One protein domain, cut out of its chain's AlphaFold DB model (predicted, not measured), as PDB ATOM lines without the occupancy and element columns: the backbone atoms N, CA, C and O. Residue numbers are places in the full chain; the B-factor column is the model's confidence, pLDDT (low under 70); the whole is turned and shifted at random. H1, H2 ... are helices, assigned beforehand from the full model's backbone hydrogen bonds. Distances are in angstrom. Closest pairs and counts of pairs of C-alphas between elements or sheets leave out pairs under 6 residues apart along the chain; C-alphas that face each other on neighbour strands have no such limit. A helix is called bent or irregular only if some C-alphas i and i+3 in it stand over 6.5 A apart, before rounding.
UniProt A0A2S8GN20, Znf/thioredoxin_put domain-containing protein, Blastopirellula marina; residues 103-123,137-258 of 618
ATOM      1  N   LEU A 103     156.320 119.284 171.661       42.91
ATOM      2  CA  LEU A 103     155.777 119.960 170.485       42.91
ATOM      3  C   LEU A 103     154.257 120.165 170.552       42.91
ATOM      4  O   LEU A 103     153.744 121.144 170.013       42.91
ATOM      5  N   VAL A 104     153.538 119.265 171.228       41.44
ATOM      6  CA  VAL A 104     152.066 119.275 171.262       41.44
ATOM      7  C   VAL A 104     151.536 120.423 172.128       41.44
ATOM      8  O   VAL A 104     150.556 121.064 171.759       41.44
ATOM      9  N   ALA A 105     152.204 120.724 173.245       47.53
ATOM     10  CA  ALA A 105     151.806 121.810 174.143       47.53
ATOM     11  C   ALA A 105     151.985 123.196 173.494       47.53
ATOM     12  O   ALA A 105     151.079 124.024 173.550       47.53
ATOM     13  N   ILE A 106     153.123 123.425 172.827       49.75
ATOM     14  CA  ILE A 106     153.436 124.707 172.175       49.75
ATOM     15  C   ILE A 106     152.513 124.948 170.969       49.75
ATOM     16  O   ILE A 106     151.915 126.017 170.864       49.75
ATOM     17  N   GLY A 107     152.320 123.942 170.104       44.62
ATOM     18  CA  GLY A 107     151.394 124.047 168.969       44.62
ATOM     19  C   GLY A 107     149.928 124.222 169.391       44.62
ATOM     20  O   GLY A 107     149.191 124.979 168.761       44.62
ATOM     21  N   GLY A 108     149.505 123.576 170.485       46.66
ATOM     22  CA  GLY A 108     148.159 123.735 171.043       46.66
ATOM     23  C   GLY A 108     147.905 125.111 171.670       46.66
ATOM     24  O   GLY A 108     146.801 125.637 171.546       46.66
ATOM     25  N   GLY A 109     148.920 125.724 172.291       53.91
ATOM     26  CA  GLY A 109     148.795 127.014 172.980       53.91
ATOM     27  C   GLY A 109     148.348 128.168 172.075       53.91
ATOM     28  O   GLY A 109     147.515 128.977 172.482       53.91
ATOM     29  N   ALA A 110     148.826 128.211 170.827       51.03
ATOM     30  CA  ALA A 110     148.411 129.223 169.852       51.03
ATOM     31  C   ALA A 110     146.925 129.092 169.460       51.03
ATOM     32  O   ALA A 110     146.233 130.094 169.304       51.03
ATOM     33  N   VAL A 111     146.407 127.863 169.356       50.00
ATOM     34  CA  VAL A 111     144.979 127.614 169.083       50.00
ATOM     35  C   VAL A 111     144.127 127.906 170.325       50.00
ATOM     36  O   VAL A 111     143.034 128.458 170.207       50.00
ATOM     37  N   ALA A 112     144.639 127.611 171.523       55.53
ATOM     38  CA  ALA A 112     143.970 127.924 172.785       55.53
ATOM     39  C   ALA A 112     143.798 129.441 173.003       55.53
ATOM     40  O   ALA A 112     142.720 129.862 173.415       55.53
ATOM     41  N   MET A 113     144.796 130.268 172.654       57.81
ATOM     42  CA  MET A 113     144.658 131.736 172.637       57.81
ATOM     43  C   MET A 113     143.468 132.188 171.785       57.81
ATOM     44  O   MET A 113     142.641 132.974 172.238       57.81
ATOM     45  N   LEU A 114     143.366 131.666 170.559       57.59
ATOM     46  CA  LEU A 114     142.310 132.028 169.610       57.59
ATOM     47  C   LEU A 114     140.924 131.582 170.098       57.59
ATOM     48  O   LEU A 114     139.944 132.296 169.894       57.59
ATOM     49  N   ALA A 115     140.847 130.446 170.798       53.72
ATOM     50  CA  ALA A 115     139.625 129.993 171.453       53.72
ATOM     51  C   ALA A 115     139.219 130.898 172.632       53.72
ATOM     52  O   ALA A 115     138.060 131.294 172.702       53.72
ATOM     53  N   VAL A 116     140.151 131.278 173.518       56.25
ATOM     54  CA  VAL A 116     139.878 132.217 174.628       56.25
ATOM     55  C   VAL A 116     139.355 133.549 174.086       56.25
ATOM     56  O   VAL A 116     138.308 134.013 174.526       56.25
ATOM     57  N   LEU A 117     140.024 134.104 173.073       53.72
ATOM     58  CA  LEU A 117     139.640 135.355 172.415       53.72
ATOM     59  C   LEU A 117     138.212 135.277 171.836       53.72
ATOM     60  O   LEU A 117     137.432 136.209 171.994       53.72
ATOM     61  N   ALA A 118     137.833 134.150 171.224       52.97
ATOM     62  CA  ALA A 118     136.475 133.940 170.719       52.97
ATOM     63  C   ALA A 118     135.424 133.723 171.829       52.97
ATOM     64  O   ALA A 118     134.263 134.066 171.629       52.97
ATOM     65  N   ILE A 119     135.801 133.164 172.983       51.38
ATOM     66  CA  ILE A 119     134.891 132.882 174.108       51.38
ATOM     67  C   ILE A 119     134.614 134.143 174.943       51.38
ATOM     68  O   ILE A 119     133.476 134.363 175.354       51.38
ATOM     69  N   SER A 120     135.611 135.014 175.145       51.50
ATOM     70  CA  SER A 120     135.486 136.247 175.947       51.50
ATOM     71  C   SER A 120     134.424 137.243 175.451       51.50
ATOM     72  O   SER A 120     134.060 138.148 176.198       51.50
ATOM     73  N   ILE A 121     133.928 137.095 174.216       52.50
ATOM     74  CA  ILE A 121     133.049 138.056 173.522       52.50
ATOM     75  C   ILE A 121     131.609 137.494 173.342       52.50
ATOM     76  O   ILE A 121     130.783 138.106 172.680       52.50
ATOM     77  N   VAL A 122     131.259 136.339 173.933       39.56
ATOM     78  CA  VAL A 122     130.002 135.607 173.600       39.56
ATOM     79  C   VAL A 122     128.955 135.544 174.733       39.56
ATOM     80  O   VAL A 122     127.854 135.041 174.534       39.56
ATOM     81  N   ALA A 123     129.229 136.091 175.918       38.81
ATOM     82  CA  ALA A 123     128.248 136.100 177.010       38.81
ATOM     83  C   ALA A 123     127.235 137.273 176.934       38.81
ATOM     84  O   ALA A 123     127.614 138.385 176.562       38.81
ATOM     85  N   LEU A 137     126.108 157.173 171.907       87.44
ATOM     86  CA  LEU A 137     127.157 156.830 172.872       87.44
ATOM     87  C   LEU A 137     127.563 155.356 172.752       87.44
ATOM     88  O   LEU A 137     128.754 155.066 172.710       87.44
ATOM     89  N   ALA A 138     126.597 154.443 172.610       87.75
ATOM     90  CA  ALA A 138     126.869 153.022 172.411       87.75
ATOM     91  C   ALA A 138     127.695 152.753 171.141       87.75
ATOM     92  O   ALA A 138     128.627 151.953 171.184       87.75
ATOM     93  N   GLU A 139     127.407 153.402 170.006       90.94
ATOM     94  CA  GLU A 139     128.201 153.186 168.782       90.94
ATOM     95  C   GLU A 139     129.627 153.766 168.904       90.94
ATOM     96  O   GLU A 139     130.564 153.236 168.304       90.94
ATOM     97  N   ALA A 140     129.834 154.788 169.746       92.69
ATOM     98  CA  ALA A 140     131.173 155.262 170.100       92.69
ATOM     99  C   ALA A 140     131.949 154.241 170.961       92.69
ATOM    100  O   ALA A 140     133.139 154.025 170.716       92.69
ATOM    101  N   ASP A 141     131.289 153.560 171.909       92.19
ATOM    102  CA  ASP A 141     131.903 152.450 172.654       92.19
ATOM    103  C   ASP A 141     132.233 151.271 171.719       92.19
ATOM    104  O   ASP A 141     133.328 150.711 171.796       92.19
ATOM    105  N   TYR A 142     131.333 150.930 170.786       94.00
ATOM    106  CA  TYR A 142     131.574 149.902 169.764       94.00
ATOM    107  C   TYR A 142     132.784 150.228 168.888       94.00
ATOM    108  O   TYR A 142     133.659 149.380 168.715       94.00
ATOM    109  N   ALA A 143     132.897 151.466 168.397       95.00
ATOM    110  CA  ALA A 143     134.058 151.909 167.630       95.00
ATOM    111  C   ALA A 143     135.368 151.814 168.442       95.00
ATOM    112  O   ALA A 143     136.414 151.454 167.893       95.00
ATOM    113  N   ALA A 144     135.323 152.083 169.752       95.06
ATOM    114  CA  ALA A 144     136.472 151.927 170.636       95.06
ATOM    115  C   ALA A 144     136.854 150.448 170.851       95.06
ATOM    116  O   ALA A 144     138.029 150.102 170.715       95.06
ATOM    117  N   HIS A 145     135.893 149.553 171.109       93.38
ATOM    118  CA  HIS A 145     136.159 148.109 171.249       93.38
ATOM    119  C   HIS A 145     136.638 147.472 169.942       93.38
ATOM    120  O   HIS A 145     137.594 146.698 169.952       93.38
ATOM    121  N   ALA A 146     136.054 147.851 168.802       94.88
ATOM    122  CA  ALA A 146     136.522 147.428 167.484       94.88
ATOM    123  C   ALA A 146     137.981 147.856 167.238       94.88
ATOM    124  O   ALA A 146     138.784 147.066 166.748       94.88
ATOM    125  N   LYS A 147     138.368 149.069 167.656       96.56
ATOM    126  CA  LYS A 147     139.758 149.541 167.583       96.56
ATOM    127  C   LYS A 147     140.713 148.713 168.456       96.56
ATOM    128  O   LYS A 147     141.810 148.401 167.992       96.56
ATOM    129  N   ILE A 148     140.309 148.316 169.667       95.38
ATOM    130  CA  ILE A 148     141.100 147.405 170.514       95.38
ATOM    131  C   ILE A 148     141.250 146.031 169.846       95.38
ATOM    132  O   ILE A 148     142.360 145.500 169.780       95.38
ATOM    133  N   ALA A 149     140.162 145.466 169.315       94.00
ATOM    134  CA  ALA A 149     140.186 144.180 168.622       94.00
ATOM    135  C   ALA A 149     141.113 144.211 167.392       94.00
ATOM    136  O   ALA A 149     141.920 143.301 167.198       94.00
ATOM    137  N   ASP A 150     141.078 145.292 166.609       95.50
ATOM    138  CA  ASP A 150     141.974 145.523 165.472       95.50
ATOM    139  C   ASP A 150     143.446 145.645 165.915       95.50
ATOM    140  O   ASP A 150     144.339 145.052 165.299       95.50
ATOM    141  N   GLN A 151     143.720 146.342 167.025       96.81
ATOM    142  CA  GLN A 151     145.064 146.443 167.605       96.81
ATOM    143  C   GLN A 151     145.584 145.097 168.135       96.81
ATOM    144  O   GLN A 151     146.759 144.781 167.925       96.81
ATOM    145  N   HIS A 152     144.737 144.282 168.769       95.12
ATOM    146  CA  HIS A 152     145.125 142.954 169.244       95.12
ATOM    147  C   HIS A 152     145.310 141.958 168.087       95.12
ATOM    148  O   HIS A 152     146.307 141.238 168.056       95.12
ATOM    149  N   MET A 153     144.445 141.974 167.066       95.06
ATOM    150  CA  MET A 153     144.657 141.186 165.842       95.06
ATOM    151  C   MET A 153     145.973 141.556 165.143       95.06
ATOM    152  O   MET A 153     146.665 140.675 164.625       95.06
ATOM    153  N   LYS A 154     146.386 142.833 165.186       96.44
ATOM    154  CA  LYS A 154     147.725 143.246 164.741       96.44
ATOM    155  C   LYS A 154     148.845 142.678 165.622       96.44
ATOM    156  O   LYS A 154     149.843 142.229 165.073       96.44
ATOM    157  N   ILE A 155     148.692 142.636 166.949       96.38
ATOM    158  CA  ILE A 155     149.663 141.989 167.859       96.38
ATOM    159  C   ILE A 155     149.810 140.492 167.541       96.38
ATOM    160  O   ILE A 155     150.929 140.001 167.414       96.38
ATOM    161  N   MET A 156     148.700 139.781 167.335       95.38
ATOM    162  CA  MET A 156     148.712 138.363 166.955       95.38
ATOM    163  C   MET A 156     149.358 138.144 165.574       95.38
ATOM    164  O   MET A 156     150.124 137.197 165.384       95.38
ATOM    165  N   THR A 157     149.136 139.063 164.630       95.31
ATOM    166  CA  THR A 157     149.782 139.061 163.304       95.31
ATOM    167  C   THR A 157     151.287 139.338 163.390       95.31
ATOM    168  O   THR A 157     152.067 138.650 162.729       95.31
ATOM    169  N   ASP A 158     151.710 140.287 164.234       96.94
ATOM    170  CA  ASP A 158     153.120 140.567 164.536       96.94
ATOM    171  C   ASP A 158     153.806 139.334 165.166       96.94
ATOM    172  O   ASP A 158     154.950 139.030 164.826       96.94
ATOM    173  N   PHE A 159     153.112 138.618 166.062       96.44
ATOM    174  CA  PHE A 159     153.606 137.412 166.739       96.44
ATOM    175  C   PHE A 159     153.815 136.248 165.761       96.44
ATOM    176  O   PHE A 159     154.914 135.701 165.679       96.44
ATOM    177  N   VAL A 160     152.792 135.895 164.975       96.12
ATOM    178  CA  VAL A 160     152.883 134.785 164.009       96.12
ATOM    179  C   VAL A 160     153.909 135.070 162.918       96.12
ATOM    180  O   VAL A 160     154.709 134.196 162.606       96.12
ATOM    181  N   SER A 161     153.973 136.302 162.407       96.50
ATOM    182  CA  SER A 161     154.970 136.664 161.387       96.50
ATOM    183  C   SER A 161     156.407 136.627 161.937       96.50
ATOM    184  O   SER A 161     157.339 136.305 161.206       96.50
ATOM    185  N   ALA A 162     156.607 136.896 163.235       97.25
ATOM    186  CA  ALA A 162     157.902 136.698 163.891       97.25
ATOM    187  C   ALA A 162     158.233 135.204 164.087       97.25
ATOM    188  O   ALA A 162     159.378 134.800 163.898       97.25
ATOM    189  N   ALA A 163     157.239 134.376 164.417       96.38
ATOM    190  CA  ALA A 163     157.379 132.932 164.625       96.38
ATOM    191  C   ALA A 163     157.636 132.142 163.323       96.38
ATOM    192  O   ALA A 163     158.388 131.164 163.317       96.38
ATOM    193  N   GLU A 164     157.060 132.590 162.206       95.88
ATOM    194  CA  GLU A 164     157.395 132.147 160.844       95.88
ATOM    195  C   GLU A 164     158.826 132.556 160.438       95.88
ATOM    196  O   GLU A 164     159.457 131.889 159.617       95.88
ATOM    197  N   GLY A 165     159.353 133.636 161.028       97.00
ATOM    198  CA  GLY A 165     160.711 134.130 160.795       97.00
ATOM    199  C   GLY A 165     161.822 133.278 161.418       97.00
ATOM    200  O   GLY A 165     162.946 133.315 160.920       97.00
ATOM    201  N   VAL A 166     161.526 132.490 162.460       97.50
ATOM    202  CA  VAL A 166     162.506 131.640 163.161       97.50
ATOM    203  C   VAL A 166     162.898 130.450 162.280       97.50
ATOM    204  O   VAL A 166     162.093 129.545 162.054       97.50
ATOM    205  N   LYS A 167     164.136 130.424 161.780       97.06
ATOM    206  CA  LYS A 167     164.651 129.355 160.899       97.06
ATOM    207  C   LYS A 167     165.692 128.477 161.595       97.06
ATOM    208  O   LYS A 167     165.908 127.335 161.192       97.06
ATOM    209  N   SER A 168     166.301 128.978 162.663       97.12
ATOM    210  CA  SER A 168     167.412 128.385 163.402       97.12
ATOM    211  C   SER A 168     167.361 128.769 164.886       97.12
ATOM    212  O   SER A 168     166.669 129.711 165.267       97.12
ATOM    213  N   ASP A 169     168.136 128.083 165.733       96.88
ATOM    214  CA  ASP A 169     168.282 128.463 167.146       96.88
ATOM    215  C   ASP A 169     168.864 129.883 167.329       96.88
ATOM    216  O   ASP A 169     168.601 130.528 168.342       96.88
ATOM    217  N   ALA A 170     169.604 130.405 166.341       97.38
ATOM    218  CA  ALA A 170     170.170 131.756 166.373       97.38
ATOM    219  C   ALA A 170     169.114 132.869 166.218       97.38
ATOM    220  O   ALA A 170     169.355 133.997 166.641       97.38
ATOM    221  N   ASP A 171     167.935 132.558 165.667       97.88
ATOM    222  CA  ASP A 171     166.828 133.514 165.524       97.88
ATOM    223  C   ASP A 171     166.003 133.649 166.825       97.88
ATOM    224  O   ASP A 171     165.231 134.598 166.994       97.88
ATOM    225  N   LEU A 172     166.158 132.706 167.767       97.12
ATOM    226  CA  LEU A 172     165.355 132.635 168.992       97.12
ATOM    227  C   LEU A 172     165.477 133.867 169.904       97.12
ATOM    228  O   LEU A 172     164.429 134.315 170.367       97.12
ATOM    229  N   PRO A 173     166.662 134.463 170.163       97.94
ATOM    230  CA  PRO A 173     166.758 135.635 171.037       97.94
ATOM    231  C   PRO A 173     165.966 136.835 170.499       97.94
ATOM    232  O   PRO A 173     165.267 137.507 171.258       97.94
ATOM    233  N   ALA A 174     165.996 137.056 169.180       97.94
ATOM    234  CA  ALA A 174     165.222 138.107 168.523       97.94
ATOM    235  C   ALA A 174     163.709 137.825 168.587       97.94
ATOM    236  O   ALA A 174     162.917 138.731 168.858       97.94
ATOM    237  N   PHE A 175     163.296 136.564 168.408       97.62
ATOM    238  CA  PHE A 175     161.899 136.160 168.578       97.62
ATOM    239  C   PHE A 175     161.404 136.315 170.026       97.62
ATOM    240  O   PHE A 175     160.303 136.819 170.247       97.62
ATOM    241  N   ILE A 176     162.215 135.939 171.018       97.62
ATOM    242  CA  ILE A 176     161.917 136.088 172.451       97.62
ATOM    243  C   ILE A 176     161.761 137.573 172.807       97.62
ATOM    244  O   ILE A 176     160.750 137.964 173.390       97.62
ATOM    245  N   GLN A 177     162.699 138.423 172.375       97.88
ATOM    246  CA  GLN A 177     162.620 139.874 172.568       97.88
ATOM    247  C   GLN A 177     161.351 140.465 171.929       97.88
ATOM    248  O   GLN A 177     160.655 141.276 172.547       97.88
ATOM    249  N   LYS A 178     161.010 140.029 170.707       97.94
ATOM    250  CA  LYS A 178     159.781 140.436 170.014       97.94
ATOM    251  C   LYS A 178     158.527 139.968 170.756       97.94
ATOM    252  O   LYS A 178     157.606 140.764 170.905       97.94
ATOM    253  N   THR A 179     158.500 138.732 171.250       96.94
ATOM    254  CA  THR A 179     157.375 138.164 172.012       96.94
ATOM    255  C   THR A 179     157.126 138.956 173.293       96.94
ATOM    256  O   THR A 179     156.016 139.438 173.486       96.94
ATOM    257  N   ASN A 180     158.163 139.225 174.091       97.44
ATOM    258  CA  ASN A 180     158.037 140.013 175.324       97.44
ATOM    259  C   ASN A 180     157.537 141.449 175.049       97.44
ATOM    260  O   ASN A 180     156.702 141.984 175.780       97.44
ATOM    261  N   SER A 181     157.988 142.069 173.949       97.88
ATOM    262  CA  SER A 181     157.480 143.372 173.488       97.88
ATOM    263  C   SER A 181     156.001 143.327 173.071       97.88
ATOM    264  O   SER A 181     155.278 144.314 173.235       97.88
ATOM    265  N   LEU A 182     155.530 142.192 172.550       97.31
ATOM    266  CA  LEU A 182     154.124 141.971 172.216       97.31
ATOM    267  C   LEU A 182     153.276 141.688 173.467       97.31
ATOM    268  O   LEU A 182     152.175 142.227 173.545       97.31
ATOM    269  N   SER A 183     153.792 140.971 174.474       97.44
ATOM    270  CA  SER A 183     153.130 140.804 175.780       97.44
ATOM    271  C   SER A 183     152.820 142.143 176.443       97.44
ATOM    272  O   SER A 183     151.681 142.395 176.833       97.44
ATOM    273  N   GLU A 184     153.806 143.041 176.534       97.75
ATOM    274  CA  GLU A 184     153.598 144.352 177.159       97.75
ATOM    275  C   GLU A 184     152.632 145.228 176.344       97.75
ATOM    276  O   GLU A 184     151.780 145.903 176.921       97.75
ATOM    277  N   ARG A 185     152.646 145.142 175.004       97.81
ATOM    278  CA  ARG A 185     151.602 145.769 174.170       97.81
ATOM    279  C   ARG A 185     150.205 145.212 174.471       97.81
ATOM    280  O   ARG A 185     149.259 145.994 174.535       97.81
ATOM    281  N   THR A 186     150.052 143.906 174.695       96.69
ATOM    282  CA  THR A 186     148.756 143.313 175.078       96.69
ATOM    283  C   THR A 186     148.311 143.778 176.467       96.69
ATOM    284  O   THR A 186     147.152 144.156 176.634       96.69
ATOM    285  N   ARG A 187     149.226 143.874 177.443       97.06
ATOM    286  CA  ARG A 187     148.943 144.447 178.777       97.06
ATOM    287  C   ARG A 187     148.545 145.920 178.715       97.06
ATOM    288  O   ARG A 187     147.715 146.369 179.501       97.06
ATOM    289  N   GLN A 188     149.098 146.683 177.775       97.50
ATOM    290  CA  GLN A 188     148.691 148.068 177.529       97.50
ATOM    291  C   GLN A 188     147.282 148.161 176.928       97.50
ATOM    292  O   GLN A 188     146.529 149.043 177.336       97.50
ATOM    293  N   LEU A 189     146.882 147.228 176.054       96.62
ATOM    294  CA  LEU A 189     145.480 147.117 175.627       96.62
ATOM    295  C   LEU A 189     144.564 146.726 176.797       96.62
ATOM    296  O   LEU A 189     143.518 147.343 176.960       96.62
ATOM    297  N   ALA A 190     144.963 145.783 177.657       95.50
ATOM    298  CA  ALA A 190     144.172 145.390 178.829       95.50
ATOM    299  C   ALA A 190     143.879 146.592 179.752       95.50
ATOM    300  O   ALA A 190     142.729 146.837 180.112       95.50
ATOM    301  N   LYS A 191     144.904 147.410 180.039       96.12
ATOM    302  CA  LYS A 191     144.782 148.665 180.807       96.12
ATOM    303  C   LYS A 191     143.863 149.699 180.133       96.12
ATOM    304  O   LYS A 191     143.193 150.455 180.829       96.12
ATOM    305  N   GLN A 192     143.819 149.745 178.797       95.31
ATOM    306  CA  GLN A 192     142.884 150.608 178.061       95.31
ATOM    307  C   GLN A 192     141.441 150.100 178.198       95.31
ATOM    308  O   GLN A 192     140.553 150.886 178.521       95.31
ATOM    309  N   VAL A 193     141.212 148.792 178.040       94.25
ATOM    310  CA  VAL A 193     139.871 148.189 178.137       94.25
ATOM    311  C   VAL A 193     139.280 148.283 179.541       94.25
ATOM    312  O   VAL A 193     138.085 148.534 179.667       94.25
ATOM    313  N   SER A 194     140.083 148.172 180.605       90.94
ATOM    314  CA  SER A 194     139.569 148.263 181.983       90.94
ATOM    315  C   SER A 194     138.906 149.610 182.329       90.94
ATOM    316  O   SER A 194     138.183 149.695 183.317       90.94
ATOM    317  N   GLY A 195     139.129 150.660 181.527       89.56
ATOM    318  CA  GLY A 195     138.439 151.952 181.647       89.56
ATOM    319  C   GLY A 195     137.215 152.124 180.736       89.56
ATOM    320  O   GLY A 195     136.572 153.171 180.784       89.56
ATOM    321  N   MET A 196     136.899 151.146 179.883       94.06
ATOM    322  CA  MET A 196     135.854 151.247 178.860       94.06
ATOM    323  C   MET A 196     134.494 150.751 179.362       94.06
ATOM    324  O   MET A 196     134.399 149.907 180.258       94.06
ATOM    325  N   TYR A 197     133.422 151.258 178.747       94.62
ATOM    326  CA  TYR A 197     132.081 150.728 178.970       94.62
ATOM    327  C   TYR A 197     131.895 149.383 178.269       94.62
ATOM    328  O   TYR A 197     132.428 149.153 177.183       94.62
ATOM    329  N   ARG A 198     131.115 148.489 178.876       90.62
ATOM    330  CA  ARG A 198     130.727 147.207 178.279       90.62
ATOM    331  C   ARG A 198     129.782 147.417 177.089       90.62
ATOM    332  O   ARG A 198     128.847 148.210 177.194       90.62
ATOM    333  N   LEU A 199     130.010 146.678 176.002       90.31
ATOM    334  CA  LEU A 199     129.139 146.648 174.818       90.31
ATOM    335  C   LEU A 199     127.721 146.156 175.144       90.31
ATOM    336  O   LEU A 199     127.518 145.415 176.110       90.31
ATOM    337  N   THR A 200     126.754 146.514 174.293       87.44
ATOM    338  CA  THR A 200     125.465 145.805 174.239       87.44
ATOM    339  C   THR A 200     125.640 144.418 173.614       87.44
ATOM    340  O   THR A 200     126.619 144.166 172.917       87.44
ATOM    341  N   GLU A 201     124.681 143.519 173.837       81.69
ATOM    342  CA  GLU A 201     124.651 142.170 173.250       81.69
ATOM    343  C   GLU A 201     124.832 142.177 171.720       81.69
ATOM    344  O   GLU A 201     125.764 141.562 171.208       81.69
ATOM    345  N   GLU A 202     124.011 142.946 170.998       86.00
ATOM    346  CA  GLU A 202     124.072 143.087 169.535       86.00
ATOM    347  C   GLU A 202     125.458 143.558 169.057       86.00
ATOM    348  O   GLU A 202     126.027 143.026 168.104       86.00
ATOM    349  N   GLN A 203     126.047 144.533 169.753       90.69
ATOM    350  CA  GLN A 203     127.381 145.052 169.452       90.69
ATOM    351  C   GLN A 203     128.487 144.029 169.738       90.69
ATOM    352  O   GLN A 203     129.457 143.935 168.984       90.69
ATOM    353  N   ASN A 204     128.337 143.251 170.807       88.88
ATOM    354  CA  ASN A 204     129.245 142.187 171.222       88.88
ATOM    355  C   ASN A 204     129.216 141.014 170.217       88.88
ATOM    356  O   ASN A 204     130.259 140.491 169.817       88.88
ATOM    357  N   GLU A 205     128.032 140.666 169.708       87.06
ATOM    358  CA  GLU A 205     127.846 139.650 168.667       87.06
ATOM    359  C   GLU A 205     128.361 140.126 167.292       87.06
ATOM    360  O   GLU A 205     129.077 139.394 166.601       87.06
ATOM    361  N   ARG A 206     128.094 141.386 166.918       91.94
ATOM    362  CA  ARG A 206     128.638 142.043 165.713       91.94
ATOM    363  C   ARG A 206     130.171 142.073 165.734       91.94
ATOM    364  O   ARG A 206     130.803 141.703 164.741       91.94
ATOM    365  N   LEU A 207     130.775 142.420 166.876       91.31
ATOM    366  CA  LEU A 207     132.227 142.378 167.062       91.31
ATOM    367  C   LEU A 207     132.761 140.940 167.004       91.31
ATOM    368  O   LEU A 207     133.746 140.688 166.310       91.31
ATOM    369  N   SER A 208     132.085 139.979 167.644       87.56
ATOM    370  CA  SER A 208     132.428 138.552 167.566       87.56
ATOM    371  C   SER A 208     132.461 138.047 166.123       87.56
ATOM    372  O   SER A 208     133.430 137.405 165.715       87.56
ATOM    373  N   LYS A 209     131.445 138.377 165.314       89.25
ATOM    374  CA  LYS A 209     131.376 138.042 163.880       89.25
ATOM    375  C   LYS A 209     132.544 138.667 163.094       89.25
ATOM    376  O   LYS A 209     133.187 137.969 162.305       89.25
ATOM    377  N   GLN A 210     132.874 139.936 163.354       89.94
ATOM    378  CA  GLN A 210     134.004 140.649 162.736       89.94
ATOM    379  C   GLN A 210     135.380 140.074 163.129       89.94
ATOM    380  O   GLN A 210     136.274 139.991 162.287       89.94
ATOM    381  N   VAL A 211     135.568 139.658 164.382       90.75
ATOM    382  CA  VAL A 211     136.818 139.037 164.848       90.75
ATOM    383  C   VAL A 211     136.950 137.617 164.293       90.75
ATOM    384  O   VAL A 211     137.985 137.279 163.721       90.75
ATOM    385  N   LYS A 212     135.891 136.800 164.382       88.75
ATOM    386  CA  LYS A 212     135.864 135.392 163.946       88.75
ATOM    387  C   LYS A 212     136.142 135.222 162.448       88.75
ATOM    388  O   LYS A 212     136.857 134.294 162.068       88.75
ATOM    389  N   SER A 213     135.633 136.117 161.596       88.88
ATOM    390  CA  SER A 213     135.900 136.079 160.148       88.88
ATOM    391  C   SER A 213     137.379 136.321 159.823       88.88
ATOM    392  O   SER A 213     137.962 135.585 159.027       88.88
ATOM    393  N   ARG A 214     138.019 137.279 160.507       87.88
ATOM    394  CA  ARG A 214     139.464 137.551 160.405       87.88
ATOM    395  C   ARG A 214     140.316 136.437 161.029       87.88
ATOM    396  O   ARG A 214     141.387 136.128 160.519       87.88
ATOM    397  N   LEU A 215     139.836 135.796 162.096       88.06
ATOM    398  CA  LEU A 215     140.505 134.663 162.748       88.06
ATOM    399  C   LEU A 215     140.671 133.458 161.803       88.06
ATOM    400  O   LEU A 215     141.696 132.778 161.846       88.06
ATOM    401  N   LYS A 216     139.700 133.228 160.908       87.75
ATOM    402  CA  LYS A 216     139.681 132.093 159.965       87.75
ATOM    403  C   LYS A 216     140.870 132.087 158.989       87.75
ATOM    404  O   LYS A 216     141.348 131.014 158.637       87.75
ATOM    405  N   SER A 217     141.372 133.252 158.566       83.19
ATOM    406  CA  SER A 217     142.581 133.340 157.722       83.19
ATOM    407  C   SER A 217     143.884 133.255 158.527       83.19
ATOM    408  O   SER A 217     144.929 132.890 157.989       83.19
ATOM    409  N   PHE A 218     143.824 133.555 159.825       87.88
ATOM    410  CA  PHE A 218     144.957 133.515 160.745       87.88
ATOM    411  C   PHE A 218     145.257 132.098 161.271       87.88
ATOM    412  O   PHE A 218     146.423 131.749 161.454       87.88
ATOM    413  N   GLU A 219     144.230 131.262 161.473       89.06
ATOM    414  CA  GLU A 219     144.329 129.950 162.137       89.06
ATOM    415  C   GLU A 219     145.395 129.017 161.523       89.06
ATOM    416  O   GLU A 219     146.198 128.439 162.259       89.06
ATOM    417  N   SER A 220     145.465 128.901 160.188       90.06
ATOM    418  CA  SER A 220     146.462 128.032 159.535       90.06
ATOM    419  C   SER A 220     147.891 128.528 159.759       90.06
ATOM    420  O   SER A 220     148.754 127.748 160.155       90.06
ATOM    421  N   ARG A 221     148.137 129.836 159.587       93.75
ATOM    422  CA  ARG A 221     149.454 130.445 159.832       93.75
ATOM    423  C   ARG A 221     149.876 130.295 161.292       93.75
ATOM    424  O   ARG A 221     150.998 129.887 161.564       93.75
ATOM    425  N   ALA A 222     148.964 130.537 162.235       92.69
ATOM    426  CA  ALA A 222     149.225 130.365 163.664       92.69
ATOM    427  C   ALA A 222     149.593 128.919 164.029       92.69
ATOM    428  O   ALA A 222     150.512 128.686 164.817       92.69
ATOM    429  N   LYS A 223     148.917 127.943 163.418       91.00
ATOM    430  CA  LYS A 223     149.203 126.515 163.575       91.00
ATOM    431  C   LYS A 223     150.569 126.134 163.005       91.00
ATOM    432  O   LYS A 223     151.327 125.437 163.678       91.00
ATOM    433  N   ASP A 224     150.913 126.599 161.807       90.62
ATOM    434  CA  ASP A 224     152.190 126.272 161.163       90.62
ATOM    435  C   ASP A 224     153.379 126.984 161.831       90.62
ATOM    436  O   ASP A 224     154.424 126.367 162.052       90.62
ATOM    437  N   ALA A 225     153.187 128.222 162.289       93.31
ATOM    438  CA  ALA A 225     154.119 128.936 163.157       93.31
ATOM    439  C   ALA A 225     154.320 128.222 164.508       93.31
ATOM    440  O   ALA A 225     155.454 128.038 164.949       93.31
ATOM    441  N   GLY A 226     153.241 127.742 165.136       91.75
ATOM    442  CA  GLY A 226     153.302 126.927 166.353       91.75
ATOM    443  C   GLY A 226     154.077 125.622 166.140       91.75
ATOM    444  O   GLY A 226     154.987 125.316 166.909       91.75
ATOM    445  N   ASN A 227     153.795 124.902 165.048       91.00
ATOM    446  CA  ASN A 227     154.541 123.709 164.621       91.00
ATOM    447  C   ASN A 227     156.027 124.005 164.336       91.00
ATOM    448  O   ASN A 227     156.872 123.115 164.469       91.00
ATOM    449  N   ASN A 228     156.358 125.235 163.930       91.62
ATOM    450  CA  ASN A 228     157.730 125.680 163.718       91.62
ATOM    451  C   ASN A 228     158.458 125.941 165.046       91.62
ATOM    452  O   ASN A 228     159.458 125.279 165.321       91.62
ATOM    453  N   LEU A 229     157.920 126.826 165.894       94.06
ATOM    454  CA  LEU A 229     158.490 127.171 167.206       94.06
ATOM    455  C   LEU A 229     158.690 125.945 168.103       94.06
ATOM    456  O   LEU A 229     159.692 125.827 168.804       94.06
ATOM    457  N   ALA A 230     157.749 125.007 168.047       91.62
ATOM    458  CA  ALA A 230     157.747 123.782 168.829       91.62
ATOM    459  C   ALA A 230     159.022 122.921 168.657       91.62
ATOM    460  O   ALA A 230     159.390 122.168 169.562       91.62
ATOM    461  N   LYS A 231     159.724 123.027 167.518       94.12
ATOM    462  CA  LYS A 231     160.987 122.306 167.256       94.12
ATOM    463  C   LYS A 231     162.085 122.676 168.261       94.12
ATOM    464  O   LYS A 231     162.896 121.819 168.615       94.12
ATOM    465  N   TYR A 232     162.100 123.933 168.700       94.56
ATOM    466  CA  TYR A 232     163.131 124.521 169.546       94.56
ATOM    467  C   TYR A 232     162.876 124.231 171.030       94.56
ATOM    468  O   TYR A 232     161.740 124.054 171.469       94.56
ATOM    469  N   ARG A 233     163.949 124.148 171.827       89.19
ATOM    470  CA  ARG A 233     163.885 123.751 173.247       89.19
ATOM    471  C   ARG A 233     164.666 124.699 174.160       89.19
ATOM    472  O   ARG A 233     165.524 124.257 174.918       89.19
ATOM    473  N   SER A 234     164.350 125.993 174.094       94.62
ATOM    474  CA  SER A 234     164.811 126.984 175.078       94.62
ATOM    475  C   SER A 234     163.787 127.150 176.211       94.62
ATOM    476  O   SER A 234     162.579 127.202 175.970       94.62
ATOM    477  N   ALA A 235     164.274 127.257 177.451       92.69
ATOM    478  CA  ALA A 235     163.452 127.614 178.609       92.69
ATOM    479  C   ALA A 235     162.982 129.080 178.551       92.69
ATOM    480  O   ALA A 235     161.882 129.398 178.992       92.69
ATOM    481  N   GLU A 236     163.782 129.961 177.946       95.19
ATOM    482  CA  GLU A 236     163.459 131.377 177.736       95.19
ATOM    483  C   GLU A 236     162.325 131.524 176.713       95.19
ATOM    484  O   GLU A 236     161.405 132.309 176.922       95.19
ATOM    485  N   LEU A 237     162.342 130.702 175.652       95.25
ATOM    486  CA  LEU A 237     161.247 130.602 174.680       95.25
ATOM    487  C   LEU A 237     159.944 130.166 175.360       95.25
ATOM    488  O   LEU A 237     158.908 130.790 175.149       95.25
ATOM    489  N   ALA A 238     159.992 129.123 176.194       91.69
ATOM    490  CA  ALA A 238     158.826 128.686 176.962       91.69
ATOM    491  C   ALA A 238     158.312 129.792 177.903       91.69
ATOM    492  O   ALA A 238     157.112 130.048 177.929       91.69
ATOM    493  N   SER A 239     159.209 130.486 178.610       92.56
ATOM    494  CA  SER A 239     158.862 131.603 179.498       92.56
ATOM    495  C   SER A 239     158.182 132.757 178.747       92.56
ATOM    496  O   SER A 239     157.102 133.190 179.137       92.56
ATOM    497  N   ALA A 240     158.741 133.192 177.612       95.12
ATOM    498  CA  ALA A 240     158.170 134.255 176.780       95.12
ATOM    499  C   ALA A 240     156.787 133.889 176.208       95.12
ATOM    500  O   ALA A 240     155.884 134.723 176.162       95.12
ATOM    501  N   LEU A 241     156.592 132.628 175.805       94.44
ATOM    502  CA  LEU A 241     155.295 132.136 175.329       94.44
ATOM    503  C   LEU A 241     154.246 132.067 176.453       94.44
ATOM    504  O   LEU A 241     153.080 132.370 176.206       94.44
ATOM    505  N   ILE A 242     154.650 131.713 177.678       90.62
ATOM    506  CA  ILE A 242     153.780 131.737 178.865       90.62
ATOM    507  C   ILE A 242     153.433 133.182 179.252       90.62
ATOM    508  O   ILE A 242     152.273 133.470 179.534       90.62
ATOM    509  N   ASP A 243     154.389 134.111 179.197       93.94
ATOM    510  CA  ASP A 243     154.140 135.533 179.461       93.94
ATOM    511  C   ASP A 243     153.160 136.147 178.445       93.94
ATOM    512  O   ASP A 243     152.239 136.870 178.824       93.94
ATOM    513  N   PHE A 244     153.288 135.787 177.163       95.44
ATOM    514  CA  PHE A 244     152.362 136.212 176.110       95.44
ATOM    515  C   PHE A 244     150.959 135.590 176.267       95.44
ATOM    516  O   PHE A 244     149.952 136.238 175.959       95.44
ATOM    517  N   GLN A 245     150.861 134.370 176.814       91.81
ATOM    518  CA  GLN A 245     149.591 133.755 177.226       91.81
ATOM    519  C   GLN A 245     148.963 134.479 178.420       91.81
ATOM    520  O   GLN A 245     147.785 134.828 178.345       91.81
ATOM    521  N   ALA A 246     149.737 134.778 179.466       90.06
ATOM    522  CA  ALA A 246     149.266 135.532 180.626       90.06
ATOM    523  C   ALA A 246     148.752 136.922 180.214       90.06
ATOM    524  O   ALA A 246     147.602 137.250 180.483       90.06
ATOM    525  N   ALA A 247     149.540 137.677 179.440       94.56
ATOM    526  CA  ALA A 247     149.155 138.985 178.911       94.56
ATOM    527  C   ALA A 247     147.869 138.956 178.059       94.56
ATOM    528  O   ALA A 247     147.091 139.909 178.066       94.56
ATOM    529  N   SER A 248     147.625 137.867 177.323       92.12
ATOM    530  CA  SER A 248     146.386 137.682 176.553       92.12
ATOM    531  C   SER A 248     145.191 137.330 177.449       92.12
ATOM    532  O   SER A 248     144.074 137.774 177.180       92.12
ATOM    533  N   GLY A 249     145.425 136.603 178.547       89.56
ATOM    534  CA  GLY A 249     144.444 136.389 179.612       89.56
ATOM    535  C   GLY A 249     144.073 137.684 180.341       89.56
ATOM    536  O   GLY A 249     142.886 137.943 180.525       89.56
ATOM    537  N   ASP A 250     145.059 138.533 180.658       91.56
ATOM    538  CA  ASP A 250     144.860 139.861 181.262       91.56
ATOM    539  C   ASP A 250     143.893 140.716 180.415       91.56
ATOM    540  O   ASP A 250     142.982 141.353 180.943       91.56
ATOM    541  N   LEU A 251     144.051 140.696 179.082       93.44
ATOM    542  CA  LEU A 251     143.151 141.389 178.152       93.44
ATOM    543  C   LEU A 251     141.748 140.766 178.114       93.44
ATOM    544  O   LEU A 251     140.763 141.501 178.147       93.44
ATOM    545  N   GLY A 252     141.637 139.434 178.075       88.31
ATOM    546  CA  GLY A 252     140.340 138.746 178.121       88.31
ATOM    547  C   GLY A 252     139.553 139.051 179.402       88.31
ATOM    548  O   GLY A 252     138.342 139.270 179.347       88.31
ATOM    549  N   LEU A 253     140.249 139.142 180.540       87.12
ATOM    550  CA  LEU A 253     139.679 139.540 181.828       87.12
ATOM    551  C   LEU A 253     139.292 141.028 181.856       87.12
ATOM    552  O   LEU A 253     138.235 141.373 182.379       87.12
ATOM    553  N   ALA A 254     140.094 141.916 181.264       90.31
ATOM    554  CA  ALA A 254     139.740 143.332 181.140       90.31
ATOM    555  C   ALA A 254     138.476 143.541 180.280       90.31
ATOM    556  O   ALA A 254     137.629 144.358 180.631       90.31
ATOM    557  N   ILE A 255     138.308 142.767 179.198       87.06
ATOM    558  CA  ILE A 255     137.100 142.785 178.353       87.06
ATOM    559  C   ILE A 255     135.866 142.320 179.142       87.06
ATOM    560  O   ILE A 255     134.833 142.989 179.104       87.06
ATOM    561  N   SER A 256     135.957 141.212 179.886       83.00
ATOM    562  CA  SER A 256     134.807 140.686 180.640       83.00
ATOM    563  C   SER A 256     134.423 141.541 181.856       83.00
ATOM    564  O   SER A 256     133.248 141.571 182.227       83.00
ATOM    565  N   THR A 257     135.379 142.274 182.439       86.19
ATOM    566  CA  THR A 257     135.179 143.170 183.597       86.19
ATOM    567  C   THR A 257     134.903 144.637 183.230       86.19
ATOM    568  O   THR A 257     134.733 145.463 184.130       86.19
ATOM    569  N   ALA A 258     134.801 144.972 181.936       87.56
ATOM    570  CA  ALA A 258     134.485 146.319 181.451       87.56
ATOM    571  C   ALA A 258     133.211 146.895 182.109       87.56
ATOM    572  O   ALA A 258     132.208 146.194 182.295       87.56
TER     573      ALA A 258
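Overview. This is residues 103 to 123 and 137 to 258 of the 618 residues of the protein "Znf/thioredoxin_put domain-containing protein" of Blastopirellula marina (UniProt A0A2S8GN20). Look for an elongated bundle, its helices ringed in the order H1, H4, H2, H3, H5 and back to H1, with H4 bent. The 143 printed residues have five named helices, H1 to H5, and no named strand: all helix. The whole is compact, radius of gyration of the C-alphas 15.4 A, spanning 50 by 26 by 20 A.

Along the chain. Find C-alpha 103 at (155.777, 119.960, 170.485), where H1 begins, running to residue 119. H2, residues 137 to 165, measures 42.3 A; H3, residues 169 to 193, 36.3 A. H4, residues 201 to 229, has arms H4a, to 217, and H4b, from 220. H5, 31.6 A, runs from residue 235 to C-alpha 256 at (134.807, 140.686, 180.640).

Arrangement. Closest C-alphas show where helices touch, among them Gly 107 of H1 and Gly 226 of H4b, 4.3 A; Ala 162 and Phe 175 in the hairpin H2 and H3, 6.2 A; Ala 190 of H3 and Leu 251 of H5, 4.2 A. Every O i to N i+4 pair is within hydrogen-bond range in H2, H4b and H5, against 10 of 13 in H1, 19 of 21 in H3 and 11 of 13 in H4a.

Size, cuts and confidence. Across the cut, residues 124 to 136, C-alphas 123 and 137 stand 21.2 A apart. Residues 103 to 123 have pLDDT under 70.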